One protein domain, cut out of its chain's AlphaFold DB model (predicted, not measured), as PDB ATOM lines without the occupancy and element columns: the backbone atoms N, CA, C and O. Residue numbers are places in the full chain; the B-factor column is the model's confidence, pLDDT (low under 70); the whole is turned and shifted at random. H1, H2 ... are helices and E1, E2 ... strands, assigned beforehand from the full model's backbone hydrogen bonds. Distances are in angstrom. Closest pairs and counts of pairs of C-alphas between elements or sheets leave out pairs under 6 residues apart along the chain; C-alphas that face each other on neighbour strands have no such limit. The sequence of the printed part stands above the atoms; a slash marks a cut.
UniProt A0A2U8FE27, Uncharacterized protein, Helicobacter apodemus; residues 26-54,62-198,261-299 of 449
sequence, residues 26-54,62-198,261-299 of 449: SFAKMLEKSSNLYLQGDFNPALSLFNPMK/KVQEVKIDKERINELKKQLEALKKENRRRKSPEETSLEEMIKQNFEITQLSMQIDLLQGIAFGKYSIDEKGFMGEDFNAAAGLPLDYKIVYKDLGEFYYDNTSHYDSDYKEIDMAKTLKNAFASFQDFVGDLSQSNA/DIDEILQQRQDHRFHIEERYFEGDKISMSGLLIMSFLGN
ATOM      1  N   SER A  26     303.135 285.499 188.897       85.56
ATOM      2  CA  SER A  26     304.417 285.007 189.423       85.56
ATOM      3  C   SER A  26     304.233 283.856 190.416       85.56
ATOM      4  O   SER A  26     304.983 282.886 190.361       85.56
ATOM      5  N   PHE A  27     303.224 283.923 191.289       87.56
ATOM      6  CA  PHE A  27     302.945 282.845 192.236       87.56
ATOM      7  C   PHE A  27     302.472 281.564 191.533       87.56
ATOM      8  O   PHE A  27     302.934 280.472 191.855       87.56
ATOM      9  N   ALA A  28     301.607 281.678 190.519       87.44
ATOM     10  CA  ALA A  28     301.176 280.524 189.730       87.44
ATOM     11  C   ALA A  28     302.356 279.833 189.018       87.44
ATOM     12  O   ALA A  28     302.461 278.607 189.058       87.44
ATOM     13  N   LYS A  29     303.277 280.615 188.439       88.12
ATOM     14  CA  LYS A  29     304.511 280.101 187.818       88.12
ATOM     15  C   LYS A  29     305.432 279.421 188.828       88.12
ATOM     16  O   LYS A  29     305.907 278.319 188.564       88.12
ATOM     17  N   MET A  30     305.595 280.011 190.014       91.25
ATOM     18  CA  MET A  30     306.322 279.385 191.121       91.25
ATOM     19  C   MET A  30     305.710 278.022 191.487       91.25
ATOM     20  O   MET A  30     306.436 277.038 191.618       91.25
ATOM     21  N   LEU A  31     304.380 277.921 191.598       87.19
ATOM     22  CA  LEU A  31     303.697 276.653 191.893       87.19
ATOM     23  C   LEU A  31     303.896 275.597 190.799       87.19
ATOM     24  O   LEU A  31     304.031 274.413 191.114       87.19
ATOM     25  N   GLU A  32     303.876 276.000 189.530       85.44
ATOM     26  CA  GLU A  32     304.123 275.109 188.393       85.44
ATOM     27  C   GLU A  32     305.569 274.598 188.402       85.44
ATOM     28  O   GLU A  32     305.797 273.386 188.384       85.44
ATOM     29  N   LYS A  33     306.545 275.508 188.539       83.94
ATOM     30  CA  LYS A  33     307.968 275.177 188.709       83.94
ATOM     31  C   LYS A  33     308.169 274.232 189.889       83.94
ATOM     32  O   LYS A  33     308.857 273.224 189.759       83.94
ATOM     33  N   SER A  34     307.538 274.521 191.024       79.75
ATOM     34  CA  SER A  34     307.662 273.702 192.223       79.75
ATOM     35  C   SER A  34     307.118 272.294 192.030       79.75
ATOM     36  O   SER A  34     307.735 271.328 192.476       79.75
ATOM     37  N   SER A  35     305.974 272.167 191.353       73.88
ATOM     38  CA  SER A  35     305.414 270.864 191.001       73.88
ATOM     39  C   SER A  35     306.392 270.071 190.136       73.88
ATOM     40  O   SER A  35     306.593 268.885 190.376       73.88
ATOM     41  N   ASN A  36     307.042 270.727 189.171       72.38
ATOM     42  CA  ASN A  36     308.047 270.084 188.333       72.38
ATOM     43  C   ASN A  36     309.262 269.637 189.147       72.38
ATOM     44  O   ASN A  36     309.693 268.511 188.964       72.38
ATOM     45  N   LEU A  37     309.763 270.447 190.083       70.69
ATOM     46  CA  LEU A  37     310.904 270.083 190.934       70.69
ATOM     47  C   LEU A  37     310.594 268.907 191.871       70.69
ATOM     48  O   LEU A  37     311.412 268.000 192.015       70.69
ATOM     49  N   TYR A  38     309.394 268.883 192.460       67.00
ATOM     50  CA  TYR A  38     308.941 267.762 193.287       67.00
ATOM     51  C   TYR A  38     308.842 266.457 192.479       67.00
ATOM     52  O   TYR A  38     309.247 265.398 192.954       67.00
ATOM     53  N   LEU A  39     308.359 266.547 191.234       53.47
ATOM     54  CA  LEU A  39     308.215 265.406 190.326       53.47
ATOM     55  C   LEU A  39     309.526 265.005 189.623       53.47
ATOM     56  O   LEU A  39     309.664 263.852 189.218       53.47
ATOM     57  N   GLN A  40     310.471 265.933 189.441       47.25
ATOM     58  CA  GLN A  40     311.749 265.702 188.754       47.25
ATOM     59  C   GLN A  40     312.821 265.122 189.674       47.25
ATOM     60  O   GLN A  40     313.735 264.476 189.170       47.25
ATOM     61  N   GLY A  41     312.704 265.289 190.996       45.06
ATOM     62  CA  GLY A  41     313.700 264.763 191.926       45.06
ATOM     63  C   GLY A  41     315.103 265.303 191.633       45.06
ATOM     64  O   GLY A  41     316.052 264.525 191.569       45.06
ATOM     65  N   ASP A  42     315.250 266.613 191.411       35.72
ATOM     66  CA  ASP A  42     316.570 267.219 191.207       35.72
ATOM     67  C   ASP A  42     317.344 267.254 192.538       35.72
ATOM     68  O   ASP A  42     317.019 267.994 193.468       35.72
ATOM     69  N   PHE A  43     318.361 266.388 192.624       37.91
ATOM     70  CA  PHE A  43     319.236 266.179 193.778       37.91
ATOM     71  C   PHE A  43     320.622 266.777 193.551       37.91
ATOM     72  O   PHE A  43     321.263 266.533 192.528       37.91
ATOM     73  N   ASN A  44     321.139 267.444 194.584       33.44
ATOM     74  CA  ASN A  44     322.570 267.657 194.750       33.44
ATOM     75  C   ASN A  44     323.246 266.283 195.001       33.44
ATOM     76  O   ASN A  44     322.871 265.594 195.957       33.44
ATOM     77  N   PRO A  45     324.219 265.848 194.176       30.39
ATOM     78  CA  PRO A  45     324.834 264.516 194.259       30.39
ATOM     79  C   PRO A  45     325.532 264.183 195.587       30.39
ATOM     80  O   PRO A  45     325.877 263.025 195.807       30.39
ATOM     81  N   ALA A  46     325.743 265.162 196.472       31.48
ATOM     82  CA  ALA A  46     326.337 264.944 197.791       31.48
ATOM     83  C   ALA A  46     325.373 264.314 198.824       31.48
ATOM     84  O   ALA A  46     325.835 263.857 199.865       31.48
ATOM     85  N   LEU A  47     324.060 264.256 198.547       33.81
ATOM     86  CA  LEU A  47     323.018 263.802 199.493       33.81
ATOM     87  C   LEU A  47     322.023 262.803 198.856       33.81
ATOM     88  O   LEU A  47     320.829 262.828 199.139       33.81
ATOM     89  N   SER A  48     322.482 261.946 197.934       28.19
ATOM     90  CA  SER A  48     321.604 261.099 197.104       28.19
ATOM     91  C   SER A  48     320.640 260.211 197.908       28.19
ATOM     92  O   SER A  48     321.118 259.500 198.794       28.19
ATOM     93  N   LEU A  49     319.349 260.155 197.509       33.72
ATOM     94  CA  LEU A  49     318.637 258.905 197.129       33.72
ATOM     95  C   LEU A  49     317.106 259.006 196.868       33.72
ATOM     96  O   LEU A  49     316.461 257.958 196.787       33.72
ATOM     97  N   PHE A  50     316.478 260.171 196.644       32.84
ATOM     98  CA  PHE A  50     315.101 260.148 196.114       32.84
ATOM     99  C   PHE A  50     315.084 260.138 194.589       32.84
ATOM    100  O   PHE A  50     315.440 261.102 193.925       32.84
ATOM    101  N   ASN A  51     314.597 259.027 194.047       28.56
ATOM    102  CA  ASN A  51     314.087 258.950 192.689       28.56
ATOM    103  C   ASN A  51     312.667 258.367 192.780       28.56
ATOM    104  O   ASN A  51     312.528 257.178 193.090       28.56
ATOM    105  N   PRO A  52     311.594 259.136 192.541       32.19
ATOM    106  CA  PRO A  52     310.377 258.549 192.020       32.19
ATOM    107  C   PRO A  52     310.626 258.325 190.525       32.19
ATOM    108  O   PRO A  52     310.425 259.216 189.705       32.19
ATOM    109  N   MET A  53     311.142 257.150 190.147       30.42
ATOM    110  CA  MET A  53     311.282 256.842 188.725       30.42
ATOM    111  C   MET A  53     309.913 256.923 188.050       30.42
ATOM    112  O   MET A  53     308.993 256.187 188.407       30.42
ATOM    113  N   LYS A  54     309.849 257.773 187.017       33.84
ATOM    114  CA  LYS A  54     309.009 257.602 185.829       33.84
ATOM    115  C   LYS A  54     308.809 256.116 185.542       33.84
ATOM    116  O   LYS A  54     309.769 255.443 185.182       33.84
ATOM    117  N   LYS A  62     294.655 251.919 189.994       40.84
ATOM    118  CA  LYS A  62     294.916 252.616 191.280       40.84
ATOM    119  C   LYS A  62     294.950 251.690 192.507       40.84
ATOM    120  O   LYS A  62     295.553 252.002 193.526       40.84
ATOM    121  N   VAL A  63     294.285 250.535 192.434       39.59
ATOM    122  CA  VAL A  63     294.245 249.537 193.515       39.59
ATOM    123  C   VAL A  63     295.566 248.755 193.635       39.59
ATOM    124  O   VAL A  63     295.929 248.348 194.739       39.59
ATOM    125  N   GLN A  64     296.295 248.550 192.532       38.50
ATOM    126  CA  GLN A  64     297.607 247.890 192.544       38.50
ATOM    127  C   GLN A  64     298.703 248.818 193.082       38.50
ATOM    128  O   GLN A  64     299.517 248.373 193.887       38.50
ATOM    129  N   GLU A  65     298.663 250.102 192.724       50.38
ATOM    130  CA  GLU A  65     299.587 251.142 193.204       50.38
ATOM    131  C   GLU A  65     299.525 251.296 194.736       50.38
ATOM    132  O   GLU A  65     300.517 251.084 195.432       50.38
ATOM    133  N   VAL A  66     298.315 251.444 195.294       53.50
ATOM    134  CA  VAL A  66     298.086 251.534 196.753       53.50
ATOM    135  C   VAL A  66     298.569 250.289 197.515       53.50
ATOM    136  O   VAL A  66     298.917 250.365 198.699       53.50
ATOM    137  N   LYS A  67     298.564 249.110 196.880       52.41
ATOM    138  CA  LYS A  67     299.048 247.869 197.502       52.41
ATOM    139  C   LYS A  67     300.580 247.807 197.520       52.41
ATOM    140  O   LYS A  67     301.142 247.412 198.542       52.41
ATOM    141  N   ILE A  68     301.226 248.230 196.434       57.84
ATOM    142  CA  ILE A  68     302.689 248.309 196.305       57.84
ATOM    143  C   ILE A  68     303.263 249.303 197.323       57.84
ATOM    144  O   ILE A  68     304.232 248.980 198.015       57.84
ATOM    145  N   ASP A  69     302.614 250.454 197.508       68.94
ATOM    146  CA  ASP A  69     303.074 251.465 198.465       68.94
ATOM    147  C   ASP A  69     302.996 250.977 199.912       68.94
ATOM    148  O   ASP A  69     303.926 251.185 200.688       68.94
ATOM    149  N   LYS A  70     301.942 250.241 200.287       81.00
ATOM    150  CA  LYS A  70     301.821 249.678 201.645       81.00
ATOM    151  C   LYS A  70     302.915 248.663 201.967       81.00
ATOM    152  O   LYS A  70     303.453 248.681 203.075       81.00
ATOM    153  N   GLU A  71     303.236 247.768 201.033       83.94
ATOM    154  CA  GLU A  71     304.315 246.788 201.213       83.94
ATOM    155  C   GLU A  71     305.675 247.488 201.323       83.94
ATOM    156  O   GLU A  71     306.452 247.194 202.235       83.94
ATOM    157  N   ARG A  72     305.914 248.491 200.471       82.75
ATOM    158  CA  ARG A  72     307.125 249.316 200.496       82.75
ATOM    159  C   ARG A  72     307.279 250.106 201.795       82.75
ATOM    160  O   ARG A  72     308.343 250.062 202.405       82.75
ATOM    161  N   ILE A  73     306.225 250.782 202.255       83.62
ATOM    162  CA  ILE A  73     306.222 251.539 203.519       83.62
ATOM    163  C   ILE A  73     306.557 250.619 204.698       83.62
ATOM    164  O   ILE A  73     307.326 251.000 205.580       83.62
ATOM    165  N   ASN A  74     306.006 249.402 204.726       89.94
ATOM    166  CA  ASN A  74     306.289 248.444 205.796       89.94
ATOM    167  C   ASN A  74     307.763 248.012 205.814       89.94
ATOM    168  O   ASN A  74     308.350 247.896 206.892       89.94
ATOM    169  N   GLU A  75     308.366 247.804 204.643       90.00
ATOM    170  CA  GLU A  75     309.786 247.464 204.537       90.00
ATOM    171  C   GLU A  75     310.681 248.633 204.978       90.00
ATOM    172  O   GLU A  75     311.583 248.442 205.792       90.00
ATOM    173  N   LEU A  76     310.375 249.862 204.551       87.50
ATOM    174  CA  LEU A  76     311.103 251.059 204.990       87.50
ATOM    175  C   LEU A  76     311.006 251.265 206.508       87.50
ATOM    176  O   LEU A  76     312.014 251.523 207.162       87.50
ATOM    177  N   LYS A  77     309.821 251.074 207.104       89.44
ATOM    178  CA  LYS A  77     309.640 251.141 208.567       89.44
ATOM    179  C   LYS A  77     310.494 250.111 209.297       89.44
ATOM    180  O   LYS A  77     311.068 250.409 210.342       89.44
ATOM    181  N   LYS A  78     310.609 248.903 208.746       93.06
ATOM    182  CA  LYS A  78     311.451 247.845 209.311       93.06
ATOM    183  C   LYS A  78     312.937 248.210 209.250       93.06
ATOM    184  O   LYS A  78     313.646 247.969 210.227       93.06
ATOM    185  N   GLN A  79     313.392 248.806 208.149       90.50
ATOM    186  CA  GLN A  79     314.764 249.310 208.006       90.50
ATOM    187  C   GLN A  79     315.048 250.448 208.992       90.50
ATOM    188  O   GLN A  79     316.047 250.405 209.712       90.50
ATOM    189  N   LEU A  80     314.125 251.406 209.107       87.56
ATOM    190  CA  LEU A  80     314.233 252.527 210.037       87.56
ATOM    191  C   LEU A  80     314.356 252.062 211.497       87.56
ATOM    192  O   LEU A  80     315.222 252.534 212.233       87.56
ATOM    193  N   GLU A  81     313.524 251.108 211.925       88.88
ATOM    194  CA  GLU A  81     313.586 250.562 213.287       88.88
ATOM    195  C   GLU A  81     314.878 249.778 213.554       88.88
ATOM    196  O   GLU A  81     315.400 249.807 214.674       88.88
ATOM    197  N   ALA A  82     315.429 249.099 212.543       88.81
ATOM    198  CA  ALA A  82     316.720 248.430 212.663       88.81
ATOM    199  C   ALA A  82     317.854 249.441 212.908       88.81
ATOM    200  O   ALA A  82     318.604 249.270 213.873       88.81
ATOM    201  N   LEU A  83     317.910 250.523 212.121       83.94
ATOM    202  CA  LEU A  83     318.904 251.595 212.268       83.94
ATOM    203  C   LEU A  83     318.776 252.324 213.609       83.94
ATOM    204  O   LEU A  83     319.757 252.460 214.339       83.94
ATOM    205  N   LYS A  84     317.558 252.715 214.010       82.38
ATOM    206  CA  LYS A  84     317.314 253.352 215.319       82.38
ATOM    207  C   LYS A  84     317.763 252.465 216.480       82.38
ATOM    208  O   LYS A  84     318.307 252.947 217.474       82.38
ATOM    209  N   LYS A  85     317.530 251.154 216.383       83.00
ATOM    210  CA  LYS A  85     317.941 250.182 217.404       83.00
ATOM    211  C   LYS A  85     319.453 249.995 217.453       83.00
ATOM    212  O   LYS A  85     319.989 249.786 218.540       83.00
ATOM    213  N   GLU A  86     320.117 250.034 216.305       79.56
ATOM    214  CA  GLU A  86     321.573 250.008 216.224       79.56
ATOM    215  C   GLU A  86     322.180 251.252 216.882       79.56
ATOM    216  O   GLU A  86     323.034 251.112 217.757       79.56
ATOM    217  N   ASN A  87     321.636 252.432 216.570       73.06
ATOM    218  CA  ASN A  87     322.063 253.712 217.131       73.06
ATOM    219  C   ASN A  87     321.910 253.739 218.673       73.06
ATOM    220  O   ASN A  87     322.857 254.006 219.405       73.06
ATOM    221  N   ARG A  88     320.761 253.288 219.210       72.31
ATOM    222  CA  ARG A  88     320.496 253.225 220.670       72.31
ATOM    223  C   ARG A  88     321.381 252.256 221.465       72.31
ATOM    224  O   ARG A  88     321.416 252.333 222.693       72.31
ATOM    225  N   ARG A  89     321.998 251.261 220.822       68.00
ATOM    226  CA  ARG A  89     322.745 250.194 221.516       68.00
ATOM    227  C   ARG A  89     324.184 250.573 221.851       68.00
ATOM    228  O   ARG A  89     324.795 249.874 222.659       68.00
ATOM    229  N   ARG A  90     324.721 251.646 221.275       62.66
ATOM    230  CA  ARG A  90     326.118 252.040 221.470       62.66
ATOM    231  C   ARG A  90     326.221 252.949 222.695       62.66
ATOM    232  O   ARG A  90     325.604 254.004 222.756       62.66
ATOM    233  N   LYS A  91     326.932 252.478 223.724       50.03
ATOM    234  CA  LYS A  91     327.103 253.162 225.022       50.03
ATOM    235  C   LYS A  91     328.490 253.790 225.215       50.03
ATOM    236  O   LYS A  91     328.740 254.308 226.296       50.03
ATOM    237  N   SER A  92     329.380 253.749 224.222       49.94
ATOM    238  CA  SER A  92     330.720 254.337 224.335       49.94
ATOM    239  C   SER A  92     331.079 255.150 223.082       49.94
ATOM    240  O   SER A  92     331.075 254.572 221.995       49.94
ATOM    241  N   PRO A  93     331.421 256.446 223.221       50.81
ATOM    242  CA  PRO A  93     331.996 257.276 222.156       50.81
ATOM    243  C   PRO A  93     333.361 256.787 221.640       50.81
ATOM    244  O   PRO A  93     333.865 257.319 220.660       50.81
ATOM    245  N   GLU A  94     333.986 255.803 222.294       54.66
ATOM    246  CA  GLU A  94     335.362 255.382 221.991       54.66
ATOM    247  C   GLU A  94     335.478 254.414 220.793       54.66
ATOM    248  O   GLU A  94     336.589 254.168 220.331       54.66
ATOM    249  N   GLU A  95     334.370 253.867 220.266       53.34
ATOM    250  CA  GLU A  95     334.395 252.790 219.248       53.34
ATOM    251  C   GLU A  95     333.827 253.159 217.861       53.34
ATOM    252  O   GLU A  95     333.937 252.353 216.940       53.34
ATOM    253  N   THR A  96     333.216 254.332 217.667       58.22
ATOM    254  CA  THR A  96     332.590 254.725 216.382       58.22
ATOM    255  C   THR A  96     333.156 256.062 215.915       58.22
ATOM    256  O   THR A  96     333.257 256.994 216.711       58.22
ATOM    257  N   SER A  97     333.543 256.174 214.641       69.44
ATOM    258  CA  SER A  97     334.035 257.453 214.118       69.44
ATOM    259  C   SER A  97     332.888 258.465 214.000       69.44
ATOM    260  O   SER A  97     331.745 258.103 213.714       69.44
ATOM    261  N   LEU A  98     333.193 259.753 214.179       63.50
ATOM    262  CA  LEU A  98     332.232 260.844 213.973       63.50
ATOM    263  C   LEU A  98     331.577 260.773 212.576       63.50
ATOM    264  O   LEU A  98     330.382 261.014 212.435       63.50
ATOM    265  N   GLU A  99     332.338 260.363 211.556       66.50
ATOM    266  CA  GLU A  99     331.853 260.174 210.183       66.50
ATOM    267  C   GLU A  99     330.760 259.096 210.080       66.50
ATOM    268  O   GLU A  99     329.754 259.288 209.395       66.50
ATOM    269  N   GLU A 100     330.919 257.969 210.778       71.62
ATOM    270  CA  GLU A 100     329.918 256.897 210.798       71.62
ATOM    271  C   GLU A 100     328.636 257.327 211.521       71.62
ATOM    272  O   GLU A 100     327.538 256.949 211.106       71.62
ATOM    273  N   MET A 101     328.765 258.143 212.571       67.25
ATOM    274  CA  MET A 101     327.626 258.693 213.313       67.25
ATOM    275  C   MET A 101     326.820 259.675 212.458       67.25
ATOM    276  O   MET A 101     325.598 259.548 212.370       67.25
ATOM    277  N   ILE A 102     327.500 260.597 211.767       67.88
ATOM    278  CA  ILE A 102     326.872 261.544 210.832       67.88
ATOM    279  C   ILE A 102     326.135 260.785 209.724       67.88
ATOM    280  O   ILE A 102     324.958 261.044 209.466       67.88
ATOM    281  N   LYS A 103     326.793 259.793 209.113       74.50
ATOM    282  CA  LYS A 103     326.204 258.990 208.036       74.50
ATOM    283  C   LYS A 103     324.929 258.263 208.476       74.50
ATOM    284  O   LYS A 103     323.943 258.255 207.744       74.50
ATOM    285  N   GLN A 104     324.926 257.654 209.658       73.69
ATOM    286  CA  GLN A 104     323.766 256.902 210.147       73.69
ATOM    287  C   GLN A 104     322.593 257.809 210.522       73.69
ATOM    288  O   GLN A 104     321.447 257.466 210.233       73.69
ATOM    289  N   ASN A 105     322.862 258.963 211.138       71.94
ATOM    290  CA  ASN A 105     321.815 259.944 211.426       71.94
ATOM    291  C   ASN A 105     321.190 260.449 210.124       71.94
ATOM    292  O   ASN A 105     319.966 260.471 210.011       71.94
ATOM    293  N   PHE A 106     322.018 260.724 209.113       74.56
ATOM    294  CA  PHE A 106     321.544 261.064 207.778       74.56
ATOM    295  C   PHE A 106     320.629 259.969 207.199       74.56
ATOM    296  O   PHE A 106     319.508 260.262 206.792       74.56
ATOM    297  N   GLU A 107     321.031 258.695 207.233       80.38
ATOM    298  CA  GLU A 107     320.196 257.577 206.754       80.38
ATOM    299  C   GLU A 107     318.852 257.461 207.505       80.38
ATOM    300  O   GLU A 107     317.812 257.219 206.883       80.38
ATOM    301  N   ILE A 108     318.841 257.673 208.829       80.12
ATOM    302  CA  ILE A 108     317.618 257.688 209.653       80.12
ATOM    303  C   ILE A 108     316.682 258.826 209.230       80.12
ATOM    304  O   ILE A 108     315.476 258.591 209.077       80.12
ATOM    305  N   THR A 109     317.223 260.031 209.033       77.69
ATOM    306  CA  THR A 109     316.485 261.206 208.551       77.69
ATOM    307  C   THR A 109     315.847 260.912 207.197       77.69
ATOM    308  O   THR A 109     314.626 261.006 207.052       77.69
ATOM    309  N   GLN A 110     316.641 260.440 206.230       77.94
ATOM    310  CA  GLN A 110     316.175 260.161 204.869       77.94
ATOM    311  C   GLN A 110     315.053 259.112 204.834       77.94
ATOM    312  O   GLN A 110     314.023 259.319 204.187       77.94
ATOM    313  N   LEU A 111     315.209 258.000 205.561       83.31
ATOM    314  CA  LEU A 111     314.190 256.947 205.613       83.31
ATOM    315  C   LEU A 111     312.896 257.422 206.277       83.31
ATOM    316  O   LEU A 111     311.810 257.078 205.810       83.31
ATOM    317  N   SER A 112     312.999 258.210 207.349       83.06
ATOM    318  CA  SER A 112     311.819 258.736 208.044       83.06
ATOM    319  C   SER A 112     311.028 259.691 207.145       83.06
ATOM    320  O   SER A 112     309.821 259.519 206.985       83.06
ATOM    321  N   MET A 113     311.712 260.617 206.464       82.69
ATOM    322  CA  MET A 113     311.084 261.525 205.496       82.69
ATOM    323  C   MET A 113     310.441 260.780 204.324       82.69
ATOM    324  O   MET A 113     309.354 261.139 203.876       82.69
ATOM    325  N   GLN A 114     311.089 259.723 203.826       81.56
ATOM    326  CA  GLN A 114     310.540 258.918 202.736       81.56
ATOM    327  C   GLN A 114     309.247 258.209 203.135       81.56
ATOM    328  O   GLN A 114     308.315 258.129 202.333       81.56
ATOM    329  N   ILE A 115     309.185 257.690 204.360       83.62
ATOM    330  CA  ILE A 115     307.980 257.060 204.897       83.62
ATOM    331  C   ILE A 115     306.845 258.083 204.984       83.62
ATOM    332  O   ILE A 115     305.754 257.799 204.493       83.62
ATOM    333  N   ASP A 116     307.107 259.264 205.542       85.12
ATOM    334  CA  ASP A 116     306.119 260.341 205.669       85.12
ATOM    335  C   ASP A 116     305.566 260.771 204.297       85.12
ATOM    336  O   ASP A 116     304.348 260.810 204.098       85.12
ATOM    337  N   LEU A 117     306.453 260.991 203.316       83.00
ATOM    338  CA  LEU A 117     306.087 261.342 201.938       83.00
ATOM    339  C   LEU A 117     305.208 260.272 201.275       83.00
ATOM    340  O   LEU A 117     304.165 260.599 200.716       83.00
ATOM    341  N   LEU A 118     305.588 258.991 201.366       82.44
ATOM    342  CA  LEU A 118     304.800 257.885 200.797       82.44
ATOM    343  C   LEU A 118     303.449 257.706 201.494       82.44
ATOM    344  O   LEU A 118     302.492 257.224 200.892       82.44
ATOM    345  N   GLN A 119     303.364 258.062 202.774       83.81
ATOM    346  CA  GLN A 119     302.111 258.027 203.517       83.81
ATOM    347  C   GLN A 119     301.233 259.258 203.261       83.81
ATOM    348  O   GLN A 119     300.064 259.226 203.647       83.81
ATOM    349  N   GLY A 120     301.772 260.318 202.647       85.56
ATOM    350  CA  GLY A 120     301.118 261.624 202.553       85.56
ATOM    351  C   GLY A 120     300.879 262.258 203.926       85.56
ATOM    352  O   GLY A 120     299.945 263.043 204.084       85.56
ATOM    353  N   ILE A 121     301.665 261.861 204.936       89.00
ATOM    354  CA  ILE A 121     301.493 262.271 206.329       89.00
ATOM    355  C   ILE A 121     302.841 262.713 206.895       89.00
ATOM    356  O   ILE A 121     303.736 261.897 207.078       89.00
ATOM    357  N   ALA A 122     302.950 263.986 207.250       88.62
ATOM    358  CA  ALA A 122     304.070 264.572 207.965       88.62
ATOM    359  C   ALA A 122     303.895 264.442 209.484       88.62
ATOM    360  O   ALA A 122     302.796 264.635 210.027       88.62
ATOM    361  N   PHE A 123     304.995 264.157 210.186       86.50
ATOM    362  CA  PHE A 123     305.058 264.147 211.657       86.50
ATOM    363  C   PHE A 123     303.968 263.266 212.300       86.50
ATOM    364  O   PHE A 123     303.430 263.571 213.366       86.50
ATOM    365  N   GLY A 124     303.584 262.193 211.602       83.88
ATOM    366  CA  GLY A 124     302.592 261.214 212.044       83.88
ATOM    367  C   GLY A 124     301.130 261.675 212.077       83.88
ATOM    368  O   GLY A 124     300.283 260.863 212.455       83.88
ATOM    369  N   LYS A 125     300.800 262.923 211.704       92.00
ATOM    370  CA  LYS A 125     299.409 263.418 211.793       92.00
ATOM    371  C   LYS A 125     298.966 264.463 210.771       92.00
ATOM    372  O   LYS A 125     297.759 264.625 210.631       92.00
ATOM    373  N   TYR A 126     299.878 265.166 210.105       96.00
ATOM    374  CA  TYR A 126     299.515 266.262 209.203       96.00
ATOM    375  C   TYR A 126     299.568 265.837 207.748       96.00
ATOM    376  O   TYR A 126     300.465 265.093 207.376       96.00
ATOM    377  N   SER A 127     298.658 266.319 206.915       94.94
ATOM    378  CA  SER A 127     298.647 265.983 205.493       94.94
ATOM    379  C   SER A 127     299.793 266.643 204.714       94.94
ATOM    380  O   SER A 127     300.232 267.750 205.033       94.94
ATOM    381  N   ILE A 128     300.271 265.948 203.681       90.00
ATOM    382  CA  ILE A 128     301.178 266.470 202.650       90.00
ATOM    383  C   ILE A 128     300.421 266.431 201.320       90.00
ATOM    384  O   ILE A 128     299.811 265.412 200.988       90.00
ATOM    385  N   ASP A 129     300.434 267.530 200.568       87.75
ATOM    386  CA  ASP A 129     299.801 267.590 199.252       87.75
ATOM    387  C   ASP A 129     300.634 266.879 198.168       87.75
ATOM    388  O   ASP A 129     301.802 266.531 198.349       87.75
ATOM    389  N   GLU A 130     300.032 266.666 196.998       80.88
ATOM    390  CA  GLU A 130     300.667 265.968 195.867       80.88
ATOM    391  C   GLU A 130     301.914 266.684 195.313       80.88
ATOM    392  O   GLU A 130     302.621 266.126 194.476       80.88
ATOM    393  N   LYS A 131     302.193 267.917 195.756       82.69
ATOM    394  CA  LYS A 131     303.356 268.724 195.365       82.69
ATOM    395  C   LYS A 131     304.421 268.781 196.468       82.69
ATOM    396  O   LYS A 131     305.413 269.501 196.325       82.69
ATOM    397  N   GLY A 132     304.228 268.034 197.557       83.62
ATOM    398  CA  GLY A 132     305.157 267.965 198.681       83.62
ATOM    399  C   GLY A 132     305.077 269.157 199.634       83.62
ATOM    400  O   GLY A 132     306.025 269.375 200.397       83.62
ATOM    401  N   PHE A 133     303.995 269.941 199.587       92.06
ATOM    402  CA  PHE A 133     303.739 270.991 200.568       92.06
ATOM    403  C   PHE A 133     302.924 270.460 201.747       92.06
ATOM    404  O   PHE A 133     302.116 269.545 201.606       92.06
ATOM    405  N   MET A 134     303.104 271.076 202.910       95.00
ATOM    406  CA  MET A 134     302.242 270.862 204.067       95.00
ATOM    407  C   MET A 134     300.799 271.254 203.739       95.00
ATOM    408  O   MET A 134     300.552 272.266 203.077       95.00
ATOM    409  N   GLY A 135     299.848 270.448 204.205       94.56
ATOM    410  CA  GLY A 135     298.426 270.679 203.993       94.56
ATOM    411  C   GLY A 135     297.813 271.728 204.921       94.56
ATOM    412  O   GLY A 135     298.429 272.231 205.866       94.56
ATOM    413  N   GLU A 136     296.543 272.045 204.656       95.31
ATOM    414  CA  GLU A 136     295.778 273.055 205.401       95.31
ATOM    415  C   GLU A 136     295.631 272.716 206.891       95.31
ATOM    416  O   GLU A 136     295.542 273.614 207.726       95.31
ATOM    417  N   ASP A 137     295.633 271.428 207.244       97.25
ATOM    418  CA  ASP A 137     295.550 270.952 208.626       97.25
ATOM    419  C   ASP A 137     296.791 271.328 209.449       97.25
ATOM    420  O   ASP A 137     296.664 271.740 210.607       97.25
ATOM    421  N   PHE A 138     297.979 271.262 208.845       96.69
ATOM    422  CA  PHE A 138     299.201 271.780 209.448       96.69
ATOM    423  C   PHE A 138     299.173 273.301 209.561       96.69
ATOM    424  O   PHE A 138     299.440 273.830 210.641       96.69
ATOM    425  N   ASN A 139     298.811 274.000 208.480       95.44
ATOM    426  CA  ASN A 139     298.754 275.463 208.466       95.44
ATOM    427  C   ASN A 139     297.805 275.984 209.555       95.44
ATOM    428  O   ASN A 139     298.183 276.851 210.339       95.44
ATOM    429  N   ALA A 140     296.623 275.378 209.694       95.81
ATOM    430  CA  ALA A 140     295.673 275.703 210.753       95.81
ATOM    431  C   ALA A 140     296.253 275.460 212.158       95.81
ATOM    432  O   ALA A 140     296.107 276.309 213.041       95.81
ATOM    433  N   ALA A 141     296.939 274.332 212.377       95.75
ATOM    434  CA  ALA A 141     297.572 274.025 213.662       95.75
ATOM    435  C   ALA A 141     298.719 274.996 214.005       95.75
ATOM    436  O   ALA A 141     298.883 275.375 215.168       95.75
ATOM    437  N   ALA A 142     299.478 275.423 212.994       91.12
ATOM    438  CA  ALA A 142     300.562 276.393 213.108       91.12
ATOM    439  C   ALA A 142     300.073 277.857 213.129       91.12
ATOM    440  O   ALA A 142     300.864 278.764 213.362       91.12
ATOM    441  N   GLY A 143     298.777 278.116 212.927       90.81
ATOM    442  CA  GLY A 143     298.234 279.476 212.855       90.81
ATOM    443  C   GLY A 143     298.657 280.254 211.604       90.81
ATOM    444  O   GLY A 143     298.610 281.481 211.615       90.81
ATOM    445  N   LEU A 144     299.066 279.552 210.545       91.56
ATOM    446  CA  LEU A 144     299.397 280.117 209.239       91.56
ATOM    447  C   LEU A 144     298.122 280.331 208.404       91.56
ATOM    448  O   LEU A 144     297.135 279.610 208.592       91.56
ATOM    449  N   PRO A 145     298.131 281.252 207.425       91.31
ATOM    450  CA  PRO A 145     297.105 281.284 206.393       91.31
ATOM    451  C   PRO A 145     297.046 279.941 205.659       91.31
ATOM    452  O   PRO A 145     298.071 279.327 205.368       91.31
ATOM    453  N   LEU A 146     295.830 279.462 205.390       92.06
ATOM    454  CA  LEU A 146     295.605 278.086 204.930       92.06
ATOM    455  C   LEU A 146     296.284 277.779 203.592       92.06
ATOM    456  O   LEU A 146     296.685 276.644 203.358       92.06
ATOM    457  N   ASP A 147     296.452 278.789 202.744       89.50
ATOM    458  CA  ASP A 147     297.050 278.675 201.420       89.50
ATOM    459  C   ASP A 147     298.580 278.812 201.401       89.50
ATOM    460  O   ASP A 147     299.177 278.665 200.331       89.50
ATOM    461  N   TYR A 148     299.231 279.016 202.558       91.12
ATOM    462  CA  TYR A 148     300.693 279.024 202.646       91.12
ATOM    463  C   TYR A 148     301.282 277.729 202.094       91.12
ATOM    464  O   TYR A 148     300.858 276.618 202.423       91.12
ATOM    465  N   LYS A 149     302.322 277.884 201.276       92.75
ATOM    466  CA  LYS A 149     303.062 276.771 200.692       92.75
ATOM    467  C   LYS A 149     304.362 276.588 201.436       92.75
ATOM    468  O   LYS A 149     305.307 277.333 201.213       92.75
ATOM    469  N   ILE A 150     304.358 275.614 202.341       91.94
ATOM    470  CA  ILE A 150     305.504 275.209 203.152       91.94
ATOM    471  C   ILE A 150     305.974 273.861 202.648       91.94
ATOM    472  O   ILE A 150     305.210 272.899 202.664       91.94
ATOM    473  N   VAL A 151     307.202 273.783 202.163       89.88
ATOM    474  CA  VAL A 151     307.778 272.524 201.705       89.88
ATOM    475  C   VAL A 151     307.986 271.608 202.913       89.88
ATOM    476  O   VAL A 151     308.665 271.978 203.868       89.88
ATOM    477  N   TYR A 152     307.436 270.388 202.870       88.88
ATOM    478  CA  TYR A 152     307.612 269.422 203.964       88.88
ATOM    479  C   TYR A 152     309.088 269.079 204.195       88.88
ATOM    480  O   TYR A 152     309.510 268.965 205.340       88.88
ATOM    481  N   LYS A 153     309.864 268.938 203.110       83.69
ATOM    482  CA  LYS A 153     311.287 268.570 203.155       83.69
ATOM    483  C   LYS A 153     312.067 269.442 204.149       83.69
ATOM    484  O   LYS A 153     312.722 268.895 205.025       83.69
ATOM    485  N   ASP A 154     311.891 270.756 204.060       83.50
ATOM    486  CA  ASP A 154     312.562 271.756 204.891       83.50
ATOM    487  C   ASP A 154     312.267 271.569 206.391       83.50
ATOM    488  O   ASP A 154     313.162 271.573 207.233       83.50
ATOM    489  N   LEU A 155     310.992 271.357 206.741       85.38
ATOM    490  CA  LEU A 155     310.591 271.106 208.128       85.38
ATOM    491  C   LEU A 155     311.001 269.712 208.611       85.38
ATOM    492  O   LEU A 155     311.263 269.524 209.798       85.38
ATOM    493  N   GLY A 156     311.003 268.733 207.705       82.44
ATOM    494  CA  GLY A 156     311.421 267.365 207.962       82.44
ATOM    495  C   GLY A 156     312.890 267.308 208.352       82.44
ATOM    496  O   GLY A 156     313.197 266.792 209.421       82.44
ATOM    497  N   GLU A 157     313.776 267.888 207.540       78.38
ATOM    498  CA  GLU A 157     315.219 267.954 207.819       78.38
ATOM    499  C   GLU A 157     315.479 268.592 209.187       78.38
ATOM    500  O   GLU A 157     316.057 267.941 210.056       78.38
ATOM    501  N   PHE A 158     314.900 269.771 209.450       79.38
ATOM    502  CA  PHE A 158     314.997 270.416 210.762       79.38
ATOM    503  C   PHE A 158     314.536 269.508 211.912       79.38
ATOM    504  O   PHE A 158     315.232 269.370 212.920       79.38
ATOM    505  N   TYR A 159     313.358 268.888 211.783       81.00
ATOM    506  CA  TYR A 159     312.809 268.013 212.817       81.00
ATOM    507  C   TYR A 159     313.731 266.828 213.096       81.00
ATOM    508  O   TYR A 159     313.991 266.505 214.255       81.00
ATOM    509  N   TYR A 160     314.211 266.157 212.051       75.31
ATOM    510  CA  TYR A 160     315.026 264.960 212.208       75.31
ATOM    511  C   TYR A 160     316.431 265.289 212.703       75.31
ATOM    512  O   TYR A 160     316.909 264.598 213.606       75.31
ATOM    513  N   ASP A 161     317.047 266.373 212.233       71.56
ATOM    514  CA  ASP A 161     318.355 266.811 212.722       71.56
ATOM    515  C   ASP A 161     318.306 267.142 214.214       71.56
ATOM    516  O   ASP A 161     319.167 266.694 214.967       71.56
ATOM    517  N   ASN A 162     317.230 267.790 214.672       72.25
ATOM    518  CA  ASN A 162     317.041 268.176 216.071       72.25
ATOM    519  C   ASN A 162     316.355 267.112 216.947       72.25
ATOM    520  O   ASN A 162     315.996 267.411 218.084       72.25
ATOM    521  N   THR A 163     316.098 265.898 216.446       71.19
ATOM    522  CA  THR A 163     315.510 264.806 217.260       71.19
ATOM    523  C   THR A 163     316.234 263.473 217.142       71.19
ATOM    524  O   THR A 163     316.083 262.602 218.003       71.19
ATOM    525  N   SER A 164     316.993 263.285 216.064       67.56
ATOM    526  CA  SER A 164     317.638 262.018 215.716       67.56
ATOM    527  C   SER A 164     319.163 262.092 215.774       67.56
ATOM    528  O   SER A 164     319.800 261.042 215.689       67.56
ATOM    529  N   HIS A 165     319.751 263.282 215.969       64.00
ATOM    530  CA  HIS A 165     321.176 263.406 216.273       64.00
ATOM    531  C   HIS A 165     321.540 262.729 217.596       64.00
ATOM    532  O   HIS A 165     320.743 262.653 218.532       64.00
ATOM    533  N   TYR A 166     322.782 262.253 217.682       54.69
ATOM    534  CA  TYR A 166     323.299 261.615 218.893       54.69
ATOM    535  C   TYR A 166     323.432 262.612 220.062       54.69
ATOM    536  O   TYR A 166     323.186 262.227 221.203       54.69
ATOM    537  N   ASP A 167     323.727 263.880 219.749       55.28
ATOM    538  CA  ASP A 167     323.761 265.030 220.670       55.28
ATOM    539  C   ASP A 167     322.470 265.866 220.602       55.28
ATOM    540  O   ASP A 167     322.455 267.041 220.948       55.28
ATOM    541  N   SER A 168     321.365 265.283 220.128       60.75
ATOM    542  CA  SER A 168     320.093 265.997 220.045       60.75
ATOM    543  C   SER A 168     319.610 266.455 221.426       60.75
ATOM    544  O   SER A 168     319.370 265.631 222.316       60.75
ATOM    545  N   ASP A 169     319.358 267.757 221.568       59.94
ATOM    546  CA  ASP A 169     318.759 268.342 222.773       59.94
ATOM    547  C   ASP A 169     317.298 267.900 222.978       59.94
ATOM    548  O   ASP A 169     316.772 267.936 224.097       59.94
ATOM    549  N   TYR A 170     316.629 267.445 221.910       66.44
ATOM    550  CA  TYR A 170     315.206 267.113 221.926       66.44
ATOM    551  C   TYR A 170     314.946 265.650 221.558       66.44
ATOM    552  O   TYR A 170     315.605 265.049 220.715       66.44
ATOM    553  N   LYS A 171     313.935 265.054 222.200       70.62
ATOM    554  CA  LYS A 171     313.419 263.717 221.838       70.62
ATOM    555  C   LYS A 171     312.273 263.780 220.833       70.62
ATOM    556  O   LYS A 171     312.003 262.798 220.151       70.62
ATOM    557  N   GLU A 172     311.572 264.905 220.814       76.38
ATOM    558  CA  GLU A 172     310.418 265.190 219.973       76.38
ATOM    559  C   GLU A 172     310.246 266.711 219.907       76.38
ATOM    560  O   GLU A 172     310.545 267.414 220.877       76.38
ATOM    561  N   ILE A 173     309.748 267.204 218.776       82.00
ATOM    562  CA  ILE A 173     309.441 268.616 218.547       82.00
ATOM    563  C   ILE A 173     308.015 268.716 218.000       82.00
ATOM    564  O   ILE A 173     307.666 268.074 217.012       82.00
ATOM    565  N   ASP A 174     307.182 269.560 218.606       86.25
ATOM    566  CA  ASP A 174     305.882 269.898 218.021       86.25
ATOM    567  C   ASP A 174     306.075 270.941 216.916       86.25
ATOM    568  O   ASP A 174     306.019 272.144 217.169       86.25
ATOM    569  N   MET A 175     306.315 270.479 215.686       87.25
ATOM    570  CA  MET A 175     306.641 271.356 214.554       87.25
ATOM    571  C   MET A 175     305.582 272.416 214.264       87.25
ATOM    572  O   MET A 175     305.933 273.531 213.886       87.25
ATOM    573  N   ALA A 176     304.299 272.118 214.484       90.06
ATOM    574  CA  ALA A 176     303.247 273.112 214.288       90.06
ATOM    575  C   ALA A 176     303.338 274.216 215.348       90.06
ATOM    576  O   ALA A 176     303.255 275.397 215.020       90.06
ATOM    577  N   LYS A 177     303.570 273.852 216.615       85.25
ATOM    578  CA  LYS A 177     303.769 274.832 217.691       85.25
ATOM    579  C   LYS A 177     305.063 275.631 217.507       85.25
ATOM    580  O   LYS A 177     305.062 276.838 217.733       85.25
ATOM    581  N   THR A 178     306.146 274.981 217.090       84.25
ATOM    582  CA  THR A 178     307.423 275.639 216.793       84.25
ATOM    583  C   THR A 178     307.253 276.667 215.679       84.25
ATOM    584  O   THR A 178     307.596 277.833 215.869       84.25
ATOM    585  N   LEU A 179     306.643 276.271 214.557       84.38
ATOM    586  CA  LEU A 179     306.415 277.178 213.437       84.38
ATOM    587  C   LEU A 179     305.399 278.272 213.777       84.38
ATOM    588  O   LEU A 179     305.576 279.399 213.339       84.38
ATOM    589  N   LYS A 180     304.395 277.993 214.618       82.94
ATOM    590  CA  LYS A 180     303.474 279.014 215.142       82.94
ATOM    591  C   LYS A 180     304.205 280.131 215.876       82.94
ATOM    592  O   LYS A 180     303.908 281.305 215.671       82.94
ATOM    593  N   ASN A 181     305.150 279.769 216.739       77.44
ATOM    594  CA  ASN A 181     305.936 280.750 217.479       77.44
ATOM    595  C   ASN A 181     306.832 281.556 216.529       77.44
ATOM    596  O   ASN A 181     306.867 282.779 216.621       77.44
ATOM    597  N   ALA A 182     307.497 280.881 215.584       79.44
ATOM    598  CA  ALA A 182     308.309 281.544 214.565       79.44
ATOM    599  C   ALA A 182     307.472 282.485 213.687       79.44
ATOM    600  O   ALA A 182     307.901 283.591 213.377       79.44
ATOM    601  N   PHE A 183     306.255 282.075 213.335       83.38
ATOM    602  CA  PHE A 183     305.337 282.862 212.529       83.38
ATOM    603  C   PHE A 183     304.838 284.112 213.247       83.38
ATOM    604  O   PHE A 183     304.760 285.162 212.623       83.38
ATOM    605  N   ALA A 184     304.552 284.027 214.549       77.12
ATOM    606  CA  ALA A 184     304.195 285.202 215.343       77.12
ATOM    607  C   ALA A 184     305.330 286.241 215.337       77.12
ATOM    608  O   ALA A 184     305.087 287.413 215.074       77.12
ATOM    609  N   SER A 185     306.581 285.804 215.521       73.25
ATOM    610  CA  SER A 185     307.741 286.697 215.392       73.25
ATOM    611  C   SER A 185     307.910 287.230 213.967       73.25
ATOM    612  O   SER A 185     308.200 288.404 213.775       73.25
ATOM    613  N   PHE A 186     307.681 286.395 212.955       78.44
ATOM    614  CA  PHE A 186     307.743 286.804 211.554       78.44
ATOM    615  C   PHE A 186     306.681 287.853 211.196       78.44
ATOM    616  O   PHE A 186     306.978 288.799 210.475       78.44
ATOM    617  N   GLN A 187     305.460 287.723 211.722       77.94
ATOM    618  CA  GLN A 187     304.382 288.706 211.573       77.94
ATOM    619  C   GLN A 187     304.780 290.078 212.106       77.94
ATOM    620  O   GLN A 187     304.527 291.088 211.446       77.94
ATOM    621  N   ASP A 188     305.447 290.105 213.259       70.00
ATOM    622  CA  ASP A 188     305.962 291.346 213.831       70.00
ATOM    623  C   ASP A 188     307.002 292.009 212.913       70.00
ATOM    624  O   ASP A 188     307.128 293.235 212.942       70.00
ATOM    625  N   PHE A 189     307.711 291.219 212.090       69.62
ATOM    626  CA  PHE A 189     308.729 291.672 211.137       69.62
ATOM    627  C   PHE A 189     308.138 292.208 209.841       69.62
ATOM    628  O   PHE A 189     308.454 293.319 209.430       69.62
ATOM    629  N   VAL A 190     307.294 291.428 209.172       73.50
ATOM    630  CA  VAL A 190     306.876 291.752 207.800       73.50
ATOM    631  C   VAL A 190     305.557 292.527 207.715       73.50
ATOM    632  O   VAL A 190     305.215 293.027 206.644       73.50
ATOM    633  N   GLY A 191     304.823 292.667 208.824       70.88
ATOM    634  CA  GLY A 191     303.553 293.393 208.867       70.88
ATOM    635  C   GLY A 191     302.365 292.585 208.332       70.88
ATOM    636  O   GLY A 191     302.223 291.401 208.633       70.88
ATOM    637  N   ASP A 192     301.454 293.234 207.593       67.44
ATOM    638  CA  ASP A 192     300.213 292.601 207.121       67.44
ATOM    639  C   ASP A 192     300.487 291.397 206.202       67.44
ATOM    640  O   ASP A 192     301.039 291.521 205.110       67.44
ATOM    641  N   LEU A 193     300.025 290.226 206.645       64.56
ATOM    642  CA  LEU A 193     300.154 288.945 205.957       64.56
ATOM    643  C   LEU A 193     298.928 288.552 205.130       64.56
ATOM    644  O   LEU A 193     298.828 287.409 204.681       64.56
ATOM    645  N   SER A 194     298.000 289.480 204.888       61.19
ATOM    646  CA  SER A 194     296.851 289.250 203.999       61.19
ATOM    647  C   SER A 194     297.251 288.830 202.574       61.19
ATOM    648  O   SER A 194     296.414 288.348 201.813       61.19
ATOM    649  N   GLN A 195     298.532 288.976 202.220       65.25
ATOM    650  CA  GLN A 195     299.123 288.599 200.941       65.25
ATOM    651  C   GLN A 195     299.980 287.323 201.056       65.25
ATOM    652  O   GLN A 195     301.148 287.314 200.674       65.25
ATOM    653  N   SER A 196     299.414 286.228 201.565       67.62
ATOM    654  CA  SER A 196     300.073 284.910 201.682       67.62
ATOM    655  C   SER A 196     300.776 284.430 200.407       67.62
ATOM    656  O   SER A 196     301.853 283.836 200.459       67.62
ATOM    657  N   ASN A 197     300.186 284.748 199.254       81.00
ATOM    658  CA  ASN A 197     300.681 284.396 197.924       81.00
ATOM    659  C   ASN A 197     301.512 285.519 197.271       81.00
ATOM    660  O   ASN A 197     301.705 285.530 196.051       81.00
ATOM    661  N   ALA A 198     301.965 286.509 198.048       87.25
ATOM    662  CA  ALA A 198     302.832 287.566 197.546       87.25
ATOM    663  C   ALA A 198     304.166 286.994 197.070       87.25
ATOM    664  O   ALA A 198     304.817 286.228 197.782       87.25
ATOM    665  N   ASP A 261     319.000 287.848 204.589       79.81
ATOM    666  CA  ASP A 261     319.614 288.725 203.599       79.81
ATOM    667  C   ASP A 261     319.322 288.215 202.178       79.81
ATOM    668  O   ASP A 261     319.919 287.251 201.693       79.81
ATOM    669  N   ILE A 262     318.387 288.870 201.487       84.31
ATOM    670  CA  ILE A 262     317.976 288.449 200.144       84.31
ATOM    671  C   ILE A 262     319.116 288.501 199.117       84.31
ATOM    672  O   ILE A 262     319.115 287.702 198.183       84.31
ATOM    673  N   ASP A 263     320.096 289.398 199.266       85.31
ATOM    674  CA  ASP A 263     321.210 289.492 198.312       85.31
ATOM    675  C   ASP A 263     322.116 288.272 198.418       85.31
ATOM    676  O   ASP A 263     322.506 287.689 197.403       85.31
ATOM    677  N   GLU A 264     322.408 287.873 199.655       82.50
ATOM    678  CA  GLU A 264     323.198 286.686 199.940       82.50
ATOM    679  C   GLU A 264     322.495 285.435 199.416       82.50
ATOM    680  O   GLU A 264     323.108 284.646 198.699       82.50
ATOM    681  N   ILE A 265     321.192 285.291 199.670       82.94
ATOM    682  CA  ILE A 265     320.413 284.160 199.156       82.94
ATOM    683  C   ILE A 265     320.456 284.114 197.627       82.94
ATOM    684  O   ILE A 265     320.719 283.061 197.045       82.94
ATOM    685  N   LEU A 266     320.253 285.242 196.942       88.00
ATOM    686  CA  LEU A 266     320.321 285.284 195.479       88.00
ATOM    687  C   LEU A 266     321.721 284.960 194.940       88.00
ATOM    688  O   LEU A 266     321.829 284.363 193.868       88.00
ATOM    689  N   GLN A 267     322.779 285.312 195.674       86.12
ATOM    690  CA  GLN A 267     324.150 284.934 195.340       86.12
ATOM    691  C   GLN A 267     324.392 283.434 195.562       86.12
ATOM    692  O   GLN A 267     324.916 282.766 194.668       86.12
ATOM    693  N   GLN A 268     323.985 282.894 196.712       82.31
ATOM    694  CA  GLN A 268     324.127 281.479 197.063       82.31
ATOM    695  C   GLN A 268     323.354 280.578 196.092       82.31
ATOM    696  O   GLN A 268     323.856 279.524 195.716       82.31
ATOM    697  N   ARG A 269     322.199 281.025 195.578       83.44
ATOM    698  CA  ARG A 269     321.449 280.329 194.512       83.44
ATOM    699  C   ARG A 269     322.256 280.095 193.232       83.44
ATOM    700  O   ARG A 269     321.935 279.191 192.468       83.44
ATOM    701  N   GLN A 270     323.283 280.903 192.968       82.56
ATOM    702  CA  GLN A 270     324.163 280.731 191.803       82.56
ATOM    703  C   GLN A 270     325.348 279.796 192.084       82.56
ATOM    704  O   GLN A 270     326.096 279.456 191.164       82.56
ATOM    705  N   ASP A 271     325.546 279.383 193.336       74.56
ATOM    706  CA  ASP A 271     326.673 278.570 193.768       74.56
ATOM    707  C   ASP A 271     326.205 277.179 194.210       74.56
ATOM    708  O   ASP A 271     325.607 276.996 195.264       74.56
ATOM    709  N   HIS A 272     326.555 276.170 193.409       72.38
ATOM    710  CA  HIS A 272     326.246 274.751 193.630       72.38
ATOM    711  C   HIS A 272     326.653 274.173 194.999       72.38
ATOM    712  O   HIS A 272     326.224 273.071 195.347       72.38
ATOM    713  N   ARG A 273     327.512 274.866 195.754       67.75
ATOM    714  CA  ARG A 273     327.912 274.457 197.106       67.75
ATOM    715  C   ARG A 273     326.812 274.683 198.139       67.75
ATOM    716  O   ARG A 273     326.820 274.005 199.161       67.75
ATOM    717  N   PHE A 274     325.887 275.604 197.879       66.56
ATOM    718  CA  PHE A 274     324.782 275.916 198.776       66.56
ATOM    719  C   PHE A 274     323.498 275.259 198.276       66.56
ATOM    720  O   PHE A 274     323.187 275.280 197.084       66.56
ATOM    721  N   HIS A 275     322.735 274.668 199.193       72.50
ATOM    722  CA  HIS A 275     321.383 274.219 198.893       72.50
ATOM    723  C   HIS A 275     320.417 275.365 199.186       72.50
ATOM    724  O   HIS A 275     320.218 275.721 200.342       72.50
ATOM    725  N   ILE A 276     319.740 275.872 198.156       78.50
ATOM    726  CA  ILE A 276     318.612 276.792 198.311       78.50
ATOM    727  C   ILE A 276     317.357 276.126 197.753       78.50
ATOM    728  O   ILE A 276     317.373 275.574 196.655       78.50
ATOM    729  N   GLU A 277     316.267 276.157 198.521       84.94
ATOM    730  CA  GLU A 277     314.990 275.592 198.090       84.94
ATOM    731  C   GLU A 277     314.367 276.460 196.980       84.94
ATOM    732  O   GLU A 277     313.714 277.480 197.212       84.94
ATOM    733  N   GLU A 278     314.605 276.046 195.733       86.00
ATOM    734  CA  GLU A 278     314.187 276.743 194.513       86.00
ATOM    735  C   GLU A 278     312.665 276.805 194.322       86.00
ATOM    736  O   GLU A 278     312.185 277.610 193.512       86.00
ATOM    737  N   ARG A 279     311.905 275.977 195.053       89.31
ATOM    738  CA  ARG A 279     310.436 275.928 194.999       89.31
ATOM    739  C   ARG A 279     309.748 277.188 195.509       89.31
ATOM    740  O   ARG A 279     308.578 277.392 195.201       89.31
ATOM    741  N   TYR A 280     310.462 278.048 196.230       90.38
ATOM    742  CA  TYR A 280     309.923 279.311 196.731       90.38
ATOM    743  C   TYR A 280     310.123 280.509 195.800       90.38
ATOM    744  O   TYR A 280     309.629 281.595 196.118       90.38
ATOM    745  N   PHE A 281     310.842 280.341 194.685       91.31
ATOM    746  CA  PHE A 281     311.256 281.447 193.822       91.31
ATOM    747  C   PHE A 281     310.630 281.408 192.431       91.31
ATOM    748  O   PHE A 281     310.560 280.358 191.792       91.31
ATOM    749  N   GLU A 282     310.332 282.600 191.916       93.12
ATOM    750  CA  GLU A 282     310.069 282.862 190.498       93.12
ATOM    751  C   GLU A 282     310.985 284.002 190.040       93.12
ATOM    752  O   GLU A 282     310.791 285.165 190.406       93.12
ATOM    753  N   GLY A 283     312.018 283.668 189.263       91.19
ATOM    754  CA  GLY A 283     313.105 284.600 188.962       91.19
ATOM    755  C   GLY A 283     313.868 285.018 190.226       91.19
ATOM    756  O   GLY A 283     314.340 284.169 190.987       91.19
ATOM    757  N   ASP A 284     313.996 286.328 190.432       92.38
ATOM    758  CA  ASP A 284     314.595 286.967 191.611       92.38
ATOM    759  C   ASP A 284     313.591 287.206 192.751       92.38
ATOM    760  O   ASP A 284     313.983 287.644 193.831       92.38
ATOM    761  N   LYS A 285     312.303 286.914 192.530       93.19
ATOM    762  CA  LYS A 285     311.256 287.085 193.537       93.19
ATOM    763  C   LYS A 285     311.144 285.862 194.433       93.19
ATOM    764  O   LYS A 285     311.213 284.732 193.945       93.19
ATOM    765  N   ILE A 286     310.862 286.097 195.710       91.38
ATOM    766  CA  ILE A 286     310.610 285.066 196.722       91.38
ATOM    767  C   ILE A 286     309.158 285.127 197.202       91.38
ATOM    768  O   ILE A 286     308.593 286.207 197.366       91.38
ATOM    769  N   SER A 287     308.537 283.972 197.420       91.69
ATOM    770  CA  SER A 287     307.219 283.904 198.064       91.69
ATOM    771  C   SER A 287     307.279 284.309 199.538       91.69
ATOM    772  O   SER A 287     308.279 284.074 200.215       91.69
ATOM    773  N   MET A 288     306.184 284.854 200.073       89.00
ATOM    774  CA  MET A 288     306.074 285.158 201.506       89.00
ATOM    775  C   MET A 288     306.288 283.912 202.388       89.00
ATOM    776  O   MET A 288     306.938 283.990 203.429       89.00
ATOM    777  N   SER A 289     305.792 282.746 201.961       89.75
ATOM    778  CA  SER A 289     306.023 281.483 202.670       89.75
ATOM    779  C   SER A 289     307.486 281.031 202.607       89.75
ATOM    780  O   SER A 289     308.012 280.547 203.607       89.75
ATOM    781  N   GLY A 290     308.169 281.254 201.482       89.06
ATOM    782  CA  GLY A 290     309.609 281.038 201.363       89.06
ATOM    783  C   GLY A 290     310.424 281.958 202.262       89.06
ATOM    784  O   GLY A 290     311.324 281.492 202.951       89.06
ATOM    785  N   LEU A 291     310.069 283.245 202.319       88.19
ATOM    786  CA  LEU A 291     310.714 284.208 203.213       88.19
ATOM    787  C   LEU A 291     310.553 283.796 204.686       88.19
ATOM    788  O   LEU A 291     311.527 283.850 205.438       88.19
ATOM    789  N   LEU A 292     309.364 283.320 205.083       87.56
ATOM    790  CA  LEU A 292     309.119 282.750 206.413       87.56
ATOM    791  C   LEU A 292     310.020 281.542 206.682       87.56
ATOM    792  O   LEU A 292     310.700 281.514 207.704       87.56
ATOM    793  N   ILE A 293     310.023 280.545 205.793       85.94
ATOM    794  CA  ILE A 293     310.766 279.299 206.017       85.94
ATOM    795  C   ILE A 293     312.270 279.531 206.018       85.94
ATOM    796  O   ILE A 293     312.956 279.018 206.896       85.94
ATOM    797  N   MET A 294     312.781 280.364 205.117       81.69
ATOM    798  CA  MET A 294     314.196 280.719 205.116       81.69
ATOM    799  C   MET A 294     314.578 281.544 206.344       81.69
ATOM    800  O   MET A 294     315.665 281.347 206.863       81.69
ATOM    801  N   SER A 295     313.697 282.398 206.873       78.00
ATOM    802  CA  SER A 295     313.963 283.101 208.142       78.00
ATOM    803  C   SER A 295     313.876 282.166 209.356       78.00
ATOM    804  O   SER A 295     314.608 282.331 210.325       78.00
ATOM    805  N   PHE A 296     312.998 281.162 209.310       78.31
ATOM    806  CA  PHE A 296     312.848 280.160 210.365       78.31
ATOM    807  C   PHE A 296     314.047 279.199 210.427       78.31
ATOM    808  O   PHE A 296     314.583 278.956 211.508       78.31
ATOM    809  N   LEU A 297     314.472 278.672 209.276       71.75
ATOM    810  CA  LEU A 297     315.549 277.683 209.158       71.75
ATOM    811  C   LEU A 297     316.932 278.310 209.012       71.75
ATOM    812  O   LEU A 297     317.918 277.741 209.462       71.75
ATOM    813  N   GLY A 298     317.006 279.513 208.447       57.06
ATOM    814  CA  GLY A 298     318.232 280.290 208.278       57.06
ATOM    815  C   GLY A 298     318.811 280.840 209.580       57.06
ATOM    816  O   GLY A 298     319.713 281.670 209.527       57.06
ATOM    817  N   ASN A 299     318.365 280.359 210.745       47.38
ATOM    818  CA  ASN A 299     319.027 280.630 212.021       47.38
ATOM    819  C   ASN A 299     320.474 280.089 212.083       47.38
ATOM    820  O   ASN A 299     321.170 280.405 213.042       47.38
TER     821      ASN A 299
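What this domain is: This is residues 26 to 54, 62 to 198 and 261 to 299 of the 449 residues of an uncharacterized protein of Helicobacter apodemus (UniProt A0A2U8FE27). A long helical hairpin, H2 and H3, makes one side of the domain; H3 packs on H5, the helix nearest to the middle, and beyond it H4 and H8 are set nearly crosswise to H6. H1 and H7 touch no other helix, and residues 62 to 68 of H2 stick out. The printed part has 205 residues with eight named helices and one short named strand, in the order H1 H2 H3 H4 H5 H6 H7 E1 H8, and the class is mostly helix. It is compact, with a radius of gyration of the C-alphas of 18.1 A and spans of 51 by 46 by 34 A.

Where its parts are: H1, residues 26 to 40, begins at C-alpha 26 (304.417, 285.007, 189.423) and is 20.7 A long. H2, residues 62 to 88, is the longest helix at 39.0 A and begins at C-alpha 62 (294.916, 252.616, 191.280). H3, residues 98 to 119, measures 32.0 A. H4 is residues 136 to 142, and H5 is residues 152 to 164. H6, residues 175 to 190, is 21.5 A long, with a kink of 25 degrees near residue 184. H7 is residues 262 to 268, and E1 is residues 285 to 287. H8, residues 288 to 299, ends at C-alpha 299 (319.027, 280.630, 212.021).

How they stand to each other: The closest C-alphas of H1 and E1, those of Phe 27 and Ser 287, are 7.3 A apart. H2 and H3 touch as a helical hairpin, closest at the C-alphas of Ile 73 and Ile 115, 6.0 A, at a shallow tilt of 26 degrees, opposite ways. H3, with residues 105 to 113 alone, touches H5 at a steep tilt of 45 degrees; the closest C-alphas, of Thr 109 and Tyr 160, are 5.4 A apart. H4 touches H6 about perpendicular at 76 degrees, closest at the C-alphas of Ala 142 and Ala 176, 4.4 A. H5 and H8 only just touch, with 3 pairs of C-alphas within 8 A. H6 and H8 touch, closest at the C-alphas of Ala 182 and Phe 296, 6.3 A, and are only just about perpendicular at 72 degrees. H7 and H8 are apart. E1 pairs with no named strand, but residues 281 to 282 pair antiparallel with its residues 285 to 286. Every O i to N i+4 pair is within hydrogen-bond range in H1 to H7, and 7 of 8 in H8.

The domain as a whole: The C-alphas farthest apart, of Glu 95 and Ser 194, are 54.5 A apart. Residues 55 to 61 and 199 to 260 are not printed; the gaps are 15.9 A and 17.9 A between C-alphas. The links H3 to H4 and H7 to E1 are long. The mean pLDDT of the printed part is 75.7, with 55 residues under 70, among them 38 to 54, 62 to 69 and 89 to 99.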